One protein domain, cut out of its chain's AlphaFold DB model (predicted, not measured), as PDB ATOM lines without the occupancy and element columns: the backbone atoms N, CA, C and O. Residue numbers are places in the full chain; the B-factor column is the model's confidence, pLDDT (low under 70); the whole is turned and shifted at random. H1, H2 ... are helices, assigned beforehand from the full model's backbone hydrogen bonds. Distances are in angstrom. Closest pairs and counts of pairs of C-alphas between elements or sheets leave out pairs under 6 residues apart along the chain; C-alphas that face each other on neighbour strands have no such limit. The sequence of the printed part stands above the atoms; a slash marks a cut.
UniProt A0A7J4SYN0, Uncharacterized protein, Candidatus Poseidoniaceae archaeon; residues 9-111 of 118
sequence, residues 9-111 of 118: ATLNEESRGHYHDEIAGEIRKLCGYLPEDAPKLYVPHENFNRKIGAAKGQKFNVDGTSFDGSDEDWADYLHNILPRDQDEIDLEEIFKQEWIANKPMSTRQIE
ATOM      1  N   ALA A   9     -58.017 -44.994  45.704       82.38
ATOM      2  CA  ALA A   9     -58.208 -44.562  47.084       82.38
ATOM      3  C   ALA A   9     -58.124 -43.033  47.232       82.38
ATOM      4  O   ALA A   9     -58.757 -42.479  48.132       82.38
ATOM      5  N   THR A  10     -57.402 -42.350  46.339       85.25
ATOM      6  CA  THR A  10     -57.167 -40.896  46.395       85.25
ATOM      7  C   THR A  10     -58.009 -40.104  45.399       85.25
ATOM      8  O   THR A  10     -58.064 -38.883  45.484       85.25
ATOM      9  N   LEU A  11     -58.758 -40.760  44.508       89.00
ATOM     10  CA  LEU A  11     -59.527 -40.081  43.456       89.00
ATOM     11  C   LEU A  11     -60.511 -39.017  43.983       89.00
ATOM     12  O   LEU A  11     -60.676 -37.963  43.373       89.00
ATOM     13  N   ASN A  12     -61.148 -39.268  45.130       88.88
ATOM     14  CA  ASN A  12     -62.045 -38.294  45.765       88.88
ATOM     15  C   ASN A  12     -61.288 -37.099  46.365       88.88
ATOM     16  O   ASN A  12     -61.846 -36.008  46.460       88.88
ATOM     17  N   GLU A  13     -60.048 -37.313  46.806       88.19
ATOM     18  CA  GLU A  13     -59.159 -36.260  47.296       88.19
ATOM     19  C   GLU A  13     -58.757 -35.346  46.138       88.19
ATOM     20  O   GLU A  13     -59.040 -34.152  46.175       88.19
ATOM     21  N   GLU A  14     -58.228 -35.938  45.064       89.12
ATOM     22  CA  GLU A  14     -57.816 -35.240  43.840       89.12
ATOM     23  C   GLU A  14     -58.979 -34.459  43.213       89.12
ATOM     24  O   GLU A  14     -58.865 -33.273  42.905       89.12
ATOM     25  N   SER A  15     -60.156 -35.087  43.095       90.88
ATOM     26  CA  SER A  15     -61.348 -34.419  42.560       90.88
ATOM     27  C   SER A  15     -61.774 -33.216  43.402       90.88
ATOM     28  O   SER A  15     -62.231 -32.217  42.845       90.88
ATOM     29  N   ARG A  16     -61.633 -33.291  44.729       91.25
ATOM     30  CA  ARG A  16     -61.964 -32.182  45.625       91.25
ATOM     31  C   ARG A  16     -60.952 -31.043  45.517       91.25
ATOM     32  O   ARG A  16     -61.380 -29.894  45.521       91.25
ATOM     33  N   GLY A  17     -59.665 -31.358  45.357       91.69
ATOM     34  CA  GLY A  17     -58.618 -30.372  45.090       91.69
ATOM     35  C   GLY A  17     -58.881 -29.599  43.797       91.69
ATOM     36  O   GLY A  17     -58.930 -28.372  43.811       91.69
ATOM     37  N   HIS A  18     -59.185 -30.300  42.699       94.31
ATOM     38  CA  HIS A  18     -59.553 -29.648  41.436       94.31
ATOM     39  C   HIS A  18     -60.786 -28.751  41.564       94.31
ATOM     40  O   HIS A  18     -60.792 -27.631  41.053       94.31
ATOM     41  N   TYR A  19     -61.820 -29.222  42.266       95.31
ATOM     42  CA  TYR A  19     -63.010 -28.417  42.524       95.31
ATOM     43  C   TYR A  19     -62.683 -27.165  43.354       95.31
ATOM     44  O   TYR A  19     -63.168 -26.078  43.046       95.31
ATOM     45  N   HIS A  20     -61.838 -27.289  44.381       95.12
ATOM     46  CA  HIS A  20     -61.401 -26.151  45.195       95.12
ATOM     47  C   HIS A  20     -60.681 -25.095  44.352       95.12
ATOM     48  O   HIS A  20     -61.070 -23.925  44.394       95.12
ATOM     49  N   ASP A  21     -59.712 -25.507  43.532       95.94
ATOM     50  CA  ASP A  21     -58.947 -24.612  42.658       95.94
ATOM     51  C   ASP A  21     -59.844 -23.860  41.664       95.94
ATOM     52  O   ASP A  21     -59.667 -22.655  41.435       95.94
ATOM     53  N   GLU A  22     -60.829 -24.556  41.088       97.38
ATOM     54  CA  GLU A  22     -61.806 -23.966  40.175       97.38
ATOM     55  C   GLU A  22     -62.635 -22.885  40.881       97.38
ATOM     56  O   GLU A  22     -62.668 -21.734  40.433       97.38
ATOM     57  N   ILE A  23     -63.235 -23.212  42.029       97.62
ATOM     58  CA  ILE A  23     -64.044 -22.263  42.805       97.62
ATOM     59  C   ILE A  23     -63.192 -21.083  43.294       97.62
ATOM     60  O   ILE A  23     -63.631 -19.936  43.212       97.62
ATOM     61  N   ALA A  24     -61.949 -21.310  43.725       96.56
ATOM     62  CA  ALA A  24     -61.024 -20.238  44.092       96.56
ATOM     63  C   ALA A  24     -60.687 -19.327  42.895       96.56
ATOM     64  O   ALA A  24     -60.516 -18.112  43.045       96.56
ATOM     65  N   GLY A  25     -60.610 -19.883  41.685       97.19
ATOM     66  CA  GLY A  25     -60.535 -19.127  40.435       97.19
ATOM     67  C   GLY A  25     -61.750 -18.228  40.208       97.19
ATOM     68  O   GLY A  25     -61.585 -17.037  39.932       97.19
ATOM     69  N   GLU A  26     -62.958 -18.763  40.366       97.69
ATOM     70  CA  GLU A  26     -64.200 -18.005  40.183       97.69
ATOM     71  C   GLU A  26     -64.388 -16.916  41.247       97.69
ATOM     72  O   GLU A  26     -64.724 -15.780  40.908       97.69
ATOM     73  N   ILE A  27     -64.071 -17.193  42.515       97.31
ATOM     74  CA  ILE A  27     -64.128 -16.189  43.588       97.31
ATOM     75  C   ILE A  27     -63.150 -15.035  43.332       97.31
ATOM     76  O   ILE A  27     -63.498 -13.871  43.548       97.31
ATOM     77  N   ARG A  28     -61.956 -15.305  42.785       96.25
ATOM     78  CA  ARG A  28     -61.030 -14.237  42.366       96.25
ATOM     79  C   ARG A  28     -61.615 -13.349  41.268       96.25
ATOM     80  O   ARG A  28     -61.394 -12.141  41.301       96.25
ATOM     81  N   LYS A  29     -62.366 -13.916  40.317       95.88
ATOM     82  CA  LYS A  29     -63.077 -13.129  39.294       95.88
ATOM     83  C   LYS A  29     -64.211 -12.317  39.918       95.88
ATOM     84  O   LYS A  29     -64.361 -11.146  39.585       95.88
ATOM     85  N   LEU A  30     -64.959 -12.911  40.854       94.00
ATOM     86  CA  LEU A  30     -66.036 -12.239  41.586       94.00
ATOM     87  C   LEU A  30     -65.521 -11.022  42.364       94.00
ATOM     88  O   LEU A  30     -66.177  -9.983  42.369       94.00
ATOM     89  N   CYS A  31     -64.315 -11.106  42.932       95.69
ATOM     90  CA  CYS A  31     -63.669  -9.977  43.604       95.69
ATOM     91  C   CYS A  31     -63.473  -8.754  42.694       95.69
ATOM     92  O   CYS A  31     -63.381  -7.643  43.200       95.69
ATOM     93  N   GLY A  32     -63.436  -8.927  41.367       92.69
ATOM     94  CA  GLY A  32     -63.371  -7.816  40.415       92.69
ATOM     95  C   GLY A  32     -64.646  -6.966  40.342       92.69
ATOM     96  O   GLY A  32     -64.612  -5.891  39.751       92.69
ATOM     97  N   TYR A  33     -65.755  -7.429  40.925       91.50
ATOM     98  CA  TYR A  33     -67.008  -6.675  41.035       91.50
ATOM     99  C   TYR A  33     -67.189  -5.990  42.394       91.50
ATOM    100  O   TYR A  33     -68.168  -5.268  42.580       91.50
ATOM    101  N   LEU A  34     -66.288  -6.229  43.348       92.44
ATOM    102  CA  LEU A  34     -66.356  -5.602  44.662       92.44
ATOM    103  C   LEU A  34     -65.915  -4.128  44.583       92.44
ATOM    104  O   LEU A  34     -65.093  -3.785  43.729       92.44
ATOM    105  N   PRO A  35     -66.423  -3.253  45.471       93.69
ATOM    106  CA  PRO A  35     -65.878  -1.907  45.650       93.69
ATOM    107  C   PRO A  35     -64.366  -1.931  45.932       93.69
ATOM    108  O   PRO A  35     -63.873  -2.885  46.529       93.69
ATOM    109  N   GLU A  36     -63.640  -0.877  45.550       90.25
ATOM    110  CA  GLU A  36     -62.165  -0.825  45.632       90.25
ATOM    111  C   GLU A  36     -61.622  -1.081  47.052       90.25
ATOM    112  O   GLU A  36     -60.629  -1.790  47.211       90.25
ATOM    113  N   ASP A  37     -62.331  -0.597  48.076       93.81
ATOM    114  CA  ASP A  37     -61.957  -0.745  49.490       93.81
ATOM    115  C   ASP A  37     -62.603  -1.959  50.185       93.81
ATOM    116  O   ASP A  37     -62.408  -2.177  51.384       93.81
ATOM    117  N   ALA A  38     -63.408  -2.751  49.471       94.81
ATOM    118  CA  ALA A  38     -64.080  -3.894  50.072       94.81
ATOM    119  C   ALA A  38     -63.095  -5.058  50.308       94.81
ATOM    120  O   ALA A  38     -62.275  -5.371  49.435       94.81
ATOM    121  N   PRO A  39     -63.186  -5.761  51.456       94.81
ATOM    122  CA  PRO A  39     -62.417  -6.977  51.682       94.81
ATOM    123  C   PRO A  39     -62.676  -8.008  50.582       94.81
ATOM    124  O   PRO A  39     -63.822  -8.274  50.213       94.81
ATOM    125  N   LYS A  40     -61.604  -8.612  50.063       96.44
ATOM    126  CA  LYS A  40     -61.715  -9.644  49.029       96.44
ATOM    127  C   LYS A  40     -62.334 -10.914  49.605       96.44
ATOM    128  O   LYS A  40     -61.953 -11.363  50.684       96.44
ATOM    129  N   LEU A  41     -63.235 -11.515  48.837       96.94
ATOM    130  CA  LEU A  41     -63.767 -12.843  49.122       96.94
ATOM    131  C   LEU A  41     -62.689 -13.904  48.867       96.94
ATOM    132  O   LEU A  41     -61.837 -13.754  47.986       96.94
ATOM    133  N   TYR A  42     -62.742 -14.996  49.619       96.81
ATOM    134  CA  TYR A  42     -61.840 -16.132  49.463       96.81
ATOM    135  C   TYR A  42     -62.565 -17.435  49.802       96.81
ATOM    136  O   TYR A  42     -63.592 -17.436  50.480       96.81
ATOM    137  N   VAL A  43     -62.030 -18.549  49.305       97.25
ATOM    138  CA  VAL A  43     -62.526 -19.890  49.629       97.25
ATOM    139  C   VAL A  43     -61.745 -20.390  50.844       97.25
ATOM    140  O   VAL A  43     -60.512 -20.370  50.791       97.25
ATOM    141  N   PRO A  44     -62.404 -20.829  51.930       97.00
ATOM    142  CA  PRO A  44     -61.702 -21.415  53.063       97.00
ATOM    143  C   PRO A  44     -60.967 -22.700  52.653       97.00
ATOM    144  O   PRO A  44     -61.312 -23.362  51.669       97.00
ATOM    145  N   HIS A  45     -59.940 -23.067  53.414       96.25
ATOM    146  CA  HIS A  45     -59.202 -24.304  53.203       96.25
ATOM    147  C   HIS A  45     -60.139 -25.508  53.311       96.25
ATOM    148  O   HIS A  45     -60.990 -25.581  54.195       96.25
ATOM    149  N   GLU A  46     -59.938 -26.515  52.471       94.38
ATOM    150  CA  GLU A  46     -60.799 -27.701  52.383       94.38
ATOM    151  C   GLU A  46     -60.860 -28.576  53.652       94.38
ATOM    152  O   GLU A  46     -61.664 -29.504  53.730       94.38
ATOM    153  N   ASN A  47     -60.043 -28.277  54.662       95.50
ATOM    154  CA  ASN A  47     -60.053 -28.956  55.961       95.50
ATOM    155  C   ASN A  47     -60.944 -28.241  56.986       95.50
ATOM    156  O   ASN A  47     -61.320 -28.841  57.993       95.50
ATOM    157  N   PHE A  48     -61.314 -26.986  56.723       97.38
ATOM    158  CA  PHE A  48     -62.178 -26.198  57.588       97.38
ATOM    159  C   PHE A  48     -63.585 -26.812  57.670       97.38
ATOM    160  O   PHE A  48     -64.191 -27.172  56.660       97.38
ATOM    161  N   ASN A  49     -64.108 -26.924  58.895       95.81
ATOM    162  CA  ASN A  49     -65.487 -27.320  59.206       95.81
ATOM    163  C   ASN A  49     -65.988 -28.617  58.517       95.81
ATOM    164  O   ASN A  49     -67.146 -28.735  58.109       95.81
ATOM    165  N   ARG A  50     -65.127 -29.635  58.395       96.12
ATOM    166  CA  ARG A  50     -65.466 -30.905  57.732       96.12
ATOM    167  C   ARG A  50     -66.242 -31.867  58.637       96.12
ATOM    168  O   ARG A  50     -65.899 -32.100  59.795       96.12
ATOM    169  N   LYS A  51     -67.268 -32.515  58.068       96.19
ATOM    170  CA  LYS A  51     -68.060 -33.582  58.727       96.19
ATOM    171  C   LYS A  51     -67.747 -34.997  58.215       96.19
ATOM    172  O   LYS A  51     -68.282 -35.973  58.740       96.19
ATOM    173  N   ILE A  52     -66.866 -35.114  57.217       92.88
ATOM    174  CA  ILE A  52     -66.455 -36.366  56.560       92.88
ATOM    175  C   ILE A  52     -64.956 -36.343  56.227       92.88
ATOM    176  O   ILE A  52     -64.366 -35.270  56.122       92.88
ATOM    177  N   GLY A  53     -64.375 -37.521  55.988       90.69
ATOM    178  CA  GLY A  53     -62.971 -37.669  55.590       90.69
ATOM    179  C   GLY A  53     -61.986 -37.532  56.753       90.69
ATOM    180  O   GLY A  53     -62.384 -37.552  57.916       90.69
ATOM    181  N   ALA A  54     -60.698 -37.401  56.430       91.94
ATOM    182  CA  ALA A  54     -59.617 -37.380  57.417       91.94
ATOM    183  C   ALA A  54     -59.737 -36.214  58.415       91.94
ATOM    184  O   ALA A  54     -59.536 -36.411  59.608       91.94
ATOM    185  N   ALA A  55     -60.152 -35.030  57.954       94.31
ATOM    186  CA  ALA A  55     -60.338 -33.841  58.790       94.31
ATOM    187  C   ALA A  55     -61.645 -33.845  59.618       94.31
ATOM    188  O   ALA A  55     -61.949 -32.866  60.298       94.31
ATOM    189  N   LYS A  56     -62.450 -34.918  59.578       95.75
ATOM    190  CA  LYS A  56     -63.717 -34.996  60.321       95.75
ATOM    191  C   LYS A  56     -63.487 -34.823  61.823       95.75
ATOM    192  O   LYS A  56     -62.768 -35.604  62.436       95.75
ATOM    193  N   GLY A  57     -64.186 -33.856  62.415       93.25
ATOM    194  CA  GLY A  57     -64.135 -33.597  63.859       93.25
ATOM    195  C   GLY A  57     -62.834 -32.949  64.337       93.25
ATOM    196  O   GLY A  57     -62.707 -32.677  65.525       93.25
ATOM    197  N   GLN A  58     -61.895 -32.678  63.430       96.25
ATOM    198  CA  GLN A  58     -60.712 -31.877  63.714       96.25
ATOM    199  C   GLN A  58     -61.043 -30.391  63.544       96.25
ATOM    200  O   GLN A  58     -61.934 -30.026  62.770       96.25
ATOM    201  N   LYS A  59     -60.320 -29.532  64.264       97.69
ATOM    202  CA  LYS A  59     -60.483 -28.080  64.195       97.69
ATOM    203  C   LYS A  59     -59.337 -27.482  63.387       97.69
ATOM    204  O   LYS A  59     -58.181 -27.524  63.801       97.69
ATOM    205  N   PHE A  60     -59.677 -26.938  62.230       98.12
ATOM    206  CA  PHE A  60     -58.768 -26.173  61.388       98.12
ATOM    207  C   PHE A  60     -59.302 -24.750  61.265       98.12
ATOM    208  O   PHE A  60     -60.516 -24.561  61.242       98.12
ATOM    209  N   ASN A  61     -58.416 -23.767  61.173       98.06
ATOM    210  CA  ASN A  61     -58.739 -22.399  60.794       98.06
ATOM    211  C   ASN A  61     -59.157 -22.329  59.317       98.06
ATOM    212  O   ASN A  61     -58.962 -23.273  58.546       98.06
ATOM    213  N   VAL A  62     -59.714 -21.190  58.898       97.31
ATOM    214  CA  VAL A  62     -60.136 -20.970  57.501       97.31
ATOM    215  C   VAL A  62     -58.963 -20.966  56.520       97.31
ATOM    216  O   VAL A  62     -59.174 -21.188  55.333       97.31
ATOM    217  N   ASP A  63     -57.737 -20.760  56.998       95.88
ATOM    218  CA  ASP A  63     -56.503 -20.836  56.209       95.88
ATOM    219  C   ASP A  63     -55.894 -22.252  56.153       95.88
ATOM    220  O   ASP A  63     -54.933 -22.481  55.422       95.88
ATOM    221  N   GLY A  64     -56.466 -23.216  56.885       95.94
ATOM    222  CA  GLY A  64     -56.014 -24.607  56.928       95.94
ATOM    223  C   GLY A  64     -55.019 -24.935  58.037       95.94
ATOM    224  O   GLY A  64     -54.654 -26.101  58.183       95.94
ATOM    225  N   THR A  65     -54.602 -23.958  58.843       97.88
ATOM    226  CA  THR A  65     -53.786 -24.218  60.036       97.88
ATOM    227  C   THR A  65     -54.614 -24.912  61.119       97.88
ATOM    228  O   THR A  65     -55.834 -24.763  61.172       97.88
ATOM    229  N   SER A  66     -53.989 -25.715  61.984       97.69
ATOM    230  CA  SER A  66     -54.695 -26.295  63.133       97.69
ATOM    231  C   SER A  66     -55.156 -25.186  64.079       97.69
ATOM    232  O   SER A  66     -54.388 -24.277  64.388       97.69
ATOM    233  N   PHE A  67     -56.404 -25.269  64.533       97.81
ATOM    234  CA  PHE A  67     -56.926 -24.345  65.536       97.81
ATOM    235  C   PHE A  67     -56.301 -24.655  66.900       97.81
ATOM    236  O   PHE A  67     -56.251 -25.821  67.299       97.81
ATOM    237  N   ASP A  68     -55.871 -23.618  67.611       96.19
ATOM    238  CA  ASP A  68     -55.368 -23.702  68.981       96.19
ATOM    239  C   ASP A  68     -56.297 -22.898  69.896       96.19
ATOM    240  O   ASP A  68     -56.604 -21.742  69.604       96.19
ATOM    241  N   GLY A  69     -56.794 -23.528  70.958       95.69
ATOM    242  CA  GLY A  69     -57.803 -22.951  71.847       95.69
ATOM    243  C   GLY A  69     -58.758 -23.992  72.428       95.69
ATOM    244  O   GLY A  69     -58.713 -25.180  72.081       95.69
ATOM    245  N   SER A  70     -59.627 -23.546  73.332       97.62
ATOM    246  CA  SER A  70     -60.617 -24.403  73.983       97.62
ATOM    247  C   SER A  70     -61.796 -24.765  73.062       97.62
ATOM    248  O   SER A  70     -61.858 -24.421  71.874       97.62
ATOM    249  N   ASP A  71     -62.746 -25.537  73.590       96.44
ATOM    250  CA  ASP A  71     -64.013 -25.796  72.902       96.44
ATOM    251  C   ASP A  71     -64.889 -24.541  72.836       96.44
ATOM    252  O   ASP A  71     -65.534 -24.311  71.814       96.44
ATOM    253  N   GLU A  72     -64.850 -23.704  73.872       97.88
ATOM    254  CA  GLU A  72     -65.503 -22.396  73.907       97.88
ATOM    255  C   GLU A  72     -64.888 -21.439  72.878       97.88
ATOM    256  O   GLU A  72     -65.626 -20.889  72.064       97.88
ATOM    257  N   ASP A  73     -63.552 -21.332  72.817       98.06
ATOM    258  CA  ASP A  73     -62.868 -20.493  71.817       98.06
ATOM    259  C   ASP A  73     -63.237 -20.912  70.386       98.06
ATOM    260  O   ASP A  73     -63.416 -20.083  69.492       98.06
ATOM    261  N   TRP A  74     -63.375 -22.222  70.154       97.38
ATOM    262  CA  TRP A  74     -63.793 -22.754  68.860       97.38
ATOM    263  C   TRP A  74     -65.251 -22.421  68.530       97.38
ATOM    264  O   TRP A  74     -65.561 -22.112  67.378       97.38
ATOM    265  N   ALA A  75     -66.153 -22.485  69.511       96.88
ATOM    266  CA  ALA A  75     -67.550 -22.108  69.323       96.88
ATOM    267  C   ALA A  75     -67.679 -20.618  68.974       96.88
ATOM    268  O   ALA A  75     -68.375 -20.278  68.014       96.88
ATOM    269  N   ASP A  76     -66.944 -19.754  69.676       97.75
ATOM    270  CA  ASP A  76     -66.898 -18.316  69.406       97.75
ATOM    271  C   ASP A  76     -66.291 -18.018  68.028       97.75
ATOM    272  O   ASP A  76     -66.808 -17.195  67.266       97.75
ATOM    273  N   TYR A  77     -65.223 -18.728  67.656       97.56
ATOM    274  CA  TYR A  77     -64.619 -18.631  66.329       97.56
ATOM    275  C   TYR A  77     -65.615 -19.000  65.219       97.56
ATOM    276  O   TYR A  77     -65.770 -18.250  64.252       97.56
ATOM    277  N   LEU A  78     -66.342 -20.113  65.369       97.12
ATOM    278  CA  LEU A  78     -67.361 -20.528  64.403       97.12
ATOM    279  C   LEU A  78     -68.526 -19.542  64.323       97.12
ATOM    280  O   LEU A  78     -68.970 -19.248  63.217       97.12
ATOM    281  N   HIS A  79     -68.988 -19.012  65.456       96.69
ATOM    282  CA  HIS A  79     -70.062 -18.019  65.503       96.69
ATOM    283  C   HIS A  79     -69.718 -16.738  64.725       96.69
ATOM    284  O   HIS A  79     -70.605 -16.089  64.179       96.69
ATOM    285  N   ASN A  80     -68.436 -16.369  64.659       95.44
ATOM    286  CA  ASN A  80     -67.983 -15.181  63.934       95.44
ATOM    287  C   ASN A  80     -67.710 -15.424  62.440       95.44
ATOM    288  O   ASN A  80     -67.626 -14.464  61.677       95.44
ATOM    289  N   ILE A  81     -67.517 -16.678  62.024       96.06
ATOM    290  CA  ILE A  81     -67.101 -17.030  60.654       96.06
ATOM    291  C   ILE A  81     -68.228 -17.656  59.841       96.06
ATOM    292  O   ILE A  81     -68.250 -17.519  58.618       96.06
ATOM    293  N   LEU A  82     -69.136 -18.372  60.495       96.88
ATOM    294  CA  LEU A  82     -70.293 -18.975  59.853       96.88
ATOM    295  C   LEU A  82     -71.517 -18.066  60.001       96.88
ATOM    296  O   LEU A  82     -71.617 -17.348  60.998       96.88
ATOM    297  N   PRO A  83     -72.467 -18.129  59.053       97.06
ATOM    298  CA  PRO A  83     -73.774 -17.515  59.234       97.06
ATOM    299  C   PRO A  83     -74.428 -17.985  60.535       97.06
ATOM    300  O   PRO A  83     -74.376 -19.171  60.880       97.06
ATOM    301  N   ARG A  84     -75.034 -17.044  61.249       96.88
ATOM    302  CA  ARG A  84     -75.773 -17.275  62.489       96.88
ATOM    303  C   ARG A  84     -77.260 -17.376  62.187       96.88
ATOM    304  O   ARG A  84     -77.737 -16.849  61.187       96.88
ATOM    305  N   ASP A  85     -78.014 -17.929  63.130       96.19
ATOM    306  CA  ASP A  85     -79.476 -18.015  63.027       96.19
ATOM    307  C   ASP A  85     -80.130 -16.640  62.799       96.19
ATOM    308  O   ASP A  85     -81.102 -16.525  62.058       96.19
ATOM    309  N   GLN A  86     -79.577 -15.576  63.396       96.06
ATOM    310  CA  GLN A  86     -80.064 -14.213  63.165       96.06
ATOM    311  C   GLN A  86     -79.786 -13.726  61.739       96.06
ATOM    312  O   GLN A  86     -80.618 -13.017  61.183       96.06
ATOM    313  N   ASP A  87     -78.658 -14.114  61.137       97.00
ATOM    314  CA  ASP A  87     -78.326 -13.701  59.772       97.00
ATOM    315  C   ASP A  87     -79.331 -14.303  58.772       97.00
ATOM    316  O   ASP A  87     -79.743 -13.624  57.836       97.00
ATOM    317  N   GLU A  88     -79.802 -15.534  59.006       96.19
ATOM    318  CA  GLU A  88     -80.872 -16.160  58.209       96.19
ATOM    319  C   GLU A  88     -82.211 -15.413  58.343       96.19
ATOM    320  O   GLU A  88     -82.885 -15.169  57.344       96.19
ATOM    321  N   ILE A  89     -82.577 -14.982  59.556       96.81
ATOM    322  CA  ILE A  89     -83.787 -14.169  59.786       96.81
ATOM    323  C   ILE A  89     -83.671 -12.813  59.079       96.81
ATOM    324  O   ILE A  89     -84.615 -12.355  58.435       96.81
ATOM    325  N   ASP A  90     -82.509 -12.167  59.168       96.56
ATOM    326  CA  ASP A  90     -82.268 -10.874  58.529       96.56
ATOM    327  C   ASP A  90     -82.315 -10.997  56.992       96.56
ATOM    328  O   ASP A  90     -82.851 -10.114  56.310       96.56
ATOM    329  N   LEU A  91     -81.825 -12.115  56.435       96.31
ATOM    330  CA  LEU A  91     -81.916 -12.417  55.003       96.31
ATOM    331  C   LEU A  91     -83.368 -12.485  54.507       96.31
ATOM    332  O   LEU A  91     -83.641 -12.006  53.404       96.31
ATOM    333  N   GLU A  92     -84.313 -12.995  55.306       96.38
ATOM    334  CA  GLU A  92     -85.735 -13.034  54.926       96.38
ATOM    335  C   GLU A  92     -86.309 -11.634  54.660       96.38
ATOM    336  O   GLU A  92     -87.111 -11.447  53.738       96.38
ATOM    337  N   GLU A  93     -85.893 -10.628  55.431       96.00
ATOM    338  CA  GLU A  93     -86.315  -9.238  55.229       96.00
ATOM    339  C   GLU A  93     -85.577  -8.567  54.062       96.00
ATOM    340  O   GLU A  93     -86.159  -7.745  53.348       96.00
ATOM    341  N   ILE A  94     -84.315  -8.931  53.818       95.81
ATOM    342  CA  ILE A  94     -83.551  -8.457  52.653       95.81
ATOM    343  C   ILE A  94     -84.173  -8.982  51.354       95.81
ATOM    344  O   ILE A  94     -84.303  -8.231  50.387       95.81
ATOM    345  N   PHE A  95     -84.638 -10.233  51.331       94.75
ATOM    346  CA  PHE A  95     -85.270 -10.833  50.153       94.75
ATOM    347  C   PHE A  95     -86.590 -10.176  49.736       94.75
ATOM    348  O   PHE A  95     -87.022 -10.355  48.598       94.75
ATOM    349  N   LYS A  96     -87.212  -9.376  50.609       95.44
ATOM    350  CA  LYS A  96     -88.394  -8.564  50.274       95.44
ATOM    351  C   LYS A  96     -88.040  -7.243  49.578       95.44
ATOM    352  O   LYS A  96     -88.943  -6.533  49.140       95.44
ATOM    353  N   GLN A  97     -86.758  -6.892  49.503       94.81
ATOM    354  CA  GLN A  97     -86.249  -5.646  48.925       94.81
ATOM    355  C   GLN A  97     -85.613  -5.889  47.546       94.81
ATOM    356  O   GLN A  97     -85.359  -7.020  47.144       94.81
ATOM    357  N   GLU A  98     -85.299  -4.814  46.823       92.94
ATOM    358  CA  GLU A  98     -84.463  -4.865  45.613       92.94
ATOM    359  C   GLU A  98     -82.981  -5.003  46.014       92.94
ATOM    360  O   GLU A  98     -82.230  -4.028  46.038       92.94
ATOM    361  N   TRP A  99     -82.571  -6.213  46.406       90.12
ATOM    362  CA  TRP A  99     -81.239  -6.483  46.972       90.12
ATOM    363  C   TRP A  99     -80.194  -6.947  45.942       90.12
ATOM    364  O   TRP A  99     -78.998  -6.955  46.234       90.12
ATOM    365  N   ILE A 100     -80.623  -7.304  44.728       90.38
ATOM    366  CA  ILE A 100     -79.740  -7.665  43.610       90.38
ATOM    367  C   ILE A 100     -79.748  -6.532  42.586       90.38
ATOM    368  O   ILE A 100     -80.792  -6.152  42.065       90.38
ATOM    369  N   ALA A 101     -78.565  -6.026  42.237       86.62
ATOM    370  CA  ALA A 101     -78.438  -5.039  41.173       86.62
ATOM    371  C   ALA A 101     -78.798  -5.644  39.803       86.62
ATOM    372  O   ALA A 101     -78.268  -6.685  39.403       86.62
ATOM    373  N   ASN A 102     -79.639  -4.944  39.041       83.75
ATOM    374  CA  ASN A 102     -79.951  -5.310  37.662       83.75
ATOM    375  C   ASN A 102     -78.702  -5.187  36.779       83.75
ATOM    376  O   ASN A 102     -78.188  -4.090  36.551       83.75
ATOM    377  N   LYS A 103     -78.221  -6.314  36.250       76.75
ATOM    378  CA  LYS A 103     -77.108  -6.333  35.299       76.75
ATOM    379  C   LYS A 103     -77.659  -6.212  33.874       76.75
ATOM    380  O   LYS A 103     -78.315  -7.151  33.419       76.75
ATOM    381  N   PRO A 104     -77.398  -5.111  33.144       74.31
ATOM    382  CA  PRO A 104     -77.813  -5.021  31.751       74.31
ATOM    383  C   PRO A 104     -77.125  -6.118  30.930       74.31
ATOM    384  O   PRO A 104     -75.971  -6.476  31.193       74.31
ATOM    385  N   MET A 105     -77.833  -6.658  29.935       73.69
ATOM    386  CA  MET A 105     -77.270  -7.661  29.031       73.69
ATOM    387  C   MET A 105     -76.005  -7.122  28.353       73.69
ATOM    388  O   MET A 105     -75.960  -5.974  27.911       73.69
ATOM    389  N   SER A 106     -74.973  -7.959  28.247       77.44
ATOM    390  CA  SER A 106     -73.780  -7.601  27.474       77.44
ATOM    391  C   SER A 106     -74.095  -7.528  25.977       77.44
ATOM    392  O   SER A 106     -74.989  -8.220  25.490       77.44
ATOM    393  N   THR A 107     -73.307  -6.760  25.222       73.50
ATOM    394  CA  THR A 107     -73.419  -6.653  23.755       73.50
ATOM    395  C   THR A 107     -73.460  -8.028  23.083       73.50
ATOM    396  O   THR A 107     -74.331  -8.291  22.263       73.50
ATOM    397  N   ARG A 108     -72.605  -8.957  23.532       74.50
ATOM    398  CA  ARG A 108     -72.559 -10.340  23.040       74.50
ATOM    399  C   ARG A 108     -73.846 -11.123  23.323       74.50
ATOM    400  O   ARG A 108     -74.261 -11.926  22.494       74.50
ATOM    401  N   GLN A 109     -74.471 -10.919  24.483       74.75
ATOM    402  CA  GLN A 109     -75.737 -11.577  24.828       74.75
ATOM    403  C   GLN A 109     -76.880 -11.046  23.963       74.75
ATOM    404  O   GLN A 109     -77.613 -11.850  23.388       74.75
ATOM    405  N   ILE A 110     -76.943  -9.723  23.782       74.50
ATOM    406  CA  ILE A 110     -77.922  -9.049  22.917       74.50
ATOM    407  C   ILE A 110     -77.802  -9.557  21.471       74.50
ATOM    408  O   ILE A 110     -78.799  -9.962  20.880       74.50
ATOM    409  N   GLU A 111     -76.586  -9.607  20.921       78.19
ATOM    410  CA  GLU A 111     -76.322 -10.086  19.555       78.19
ATOM    411  C   GLU A 111     -76.646 -11.576  19.363       78.19
ATOM    412  O   GLU A 111     -77.077 -11.985  18.287       78.19
TER     413      GLU A 111
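This is residues 9 to 111 of the 118 residues of an uncharacterized protein of Candidatus Poseidoniaceae archaeon (UniProt A0A7J4SYN0). The model is an open, loose chain: the long helix H1 makes one side, H2 is on the other side, and the looped stretch of residues 34 to 70 fills the space between them, folding back along H1 before it winds toward H2. Beyond H2, residues 83 to 111 stick out as a free arm with H3 near its base and the small helix H4 at its tip. The printed part has 103 residues, with four named helices in the order H1, H2, H3, H4 and no named strand; the class is all helix, though named elements hold 49 residues, under half. The whole is loose, with a radius of gyration of the C-alphas of 18.2 A and spans of 53 by 37 by 26 A.

H1, residues 11 to 33, begins at C-alpha (-59.527, -40.081, 43.456) and is 34.3 A long. H2 is residues 71 to 81, 15.4 A, and H3 is residues 85 to 94, 14.7 A. H4, residues 107 to 111, ends at C-alpha (-76.322, -10.086, 19.555).

H1 touches no helix and is apart from H2, H3 and H4. H2 and H3 are apart, though a tight link of 3 residues joins them. H4 is apart from H2 and H3. Every O i to N i+4 pair is within hydrogen-bond range in H2 and H4, against 17 of 19 in H1 and 5 of 6 in H3.

The C-alphas of Ser 70 and Glu 111, the two farthest apart, are 58.4 A apart. Residues 33 to 38 also stand free; without the free stretches the body spans 38 by 35 by 16 A. The links H1 to H2, 37 residues, and H3 to H4, 12 residues, are long. The printed part has no cut. Its mean pLDDT is 93.1, H4 has a mean of 75, and no printed residue is under 70.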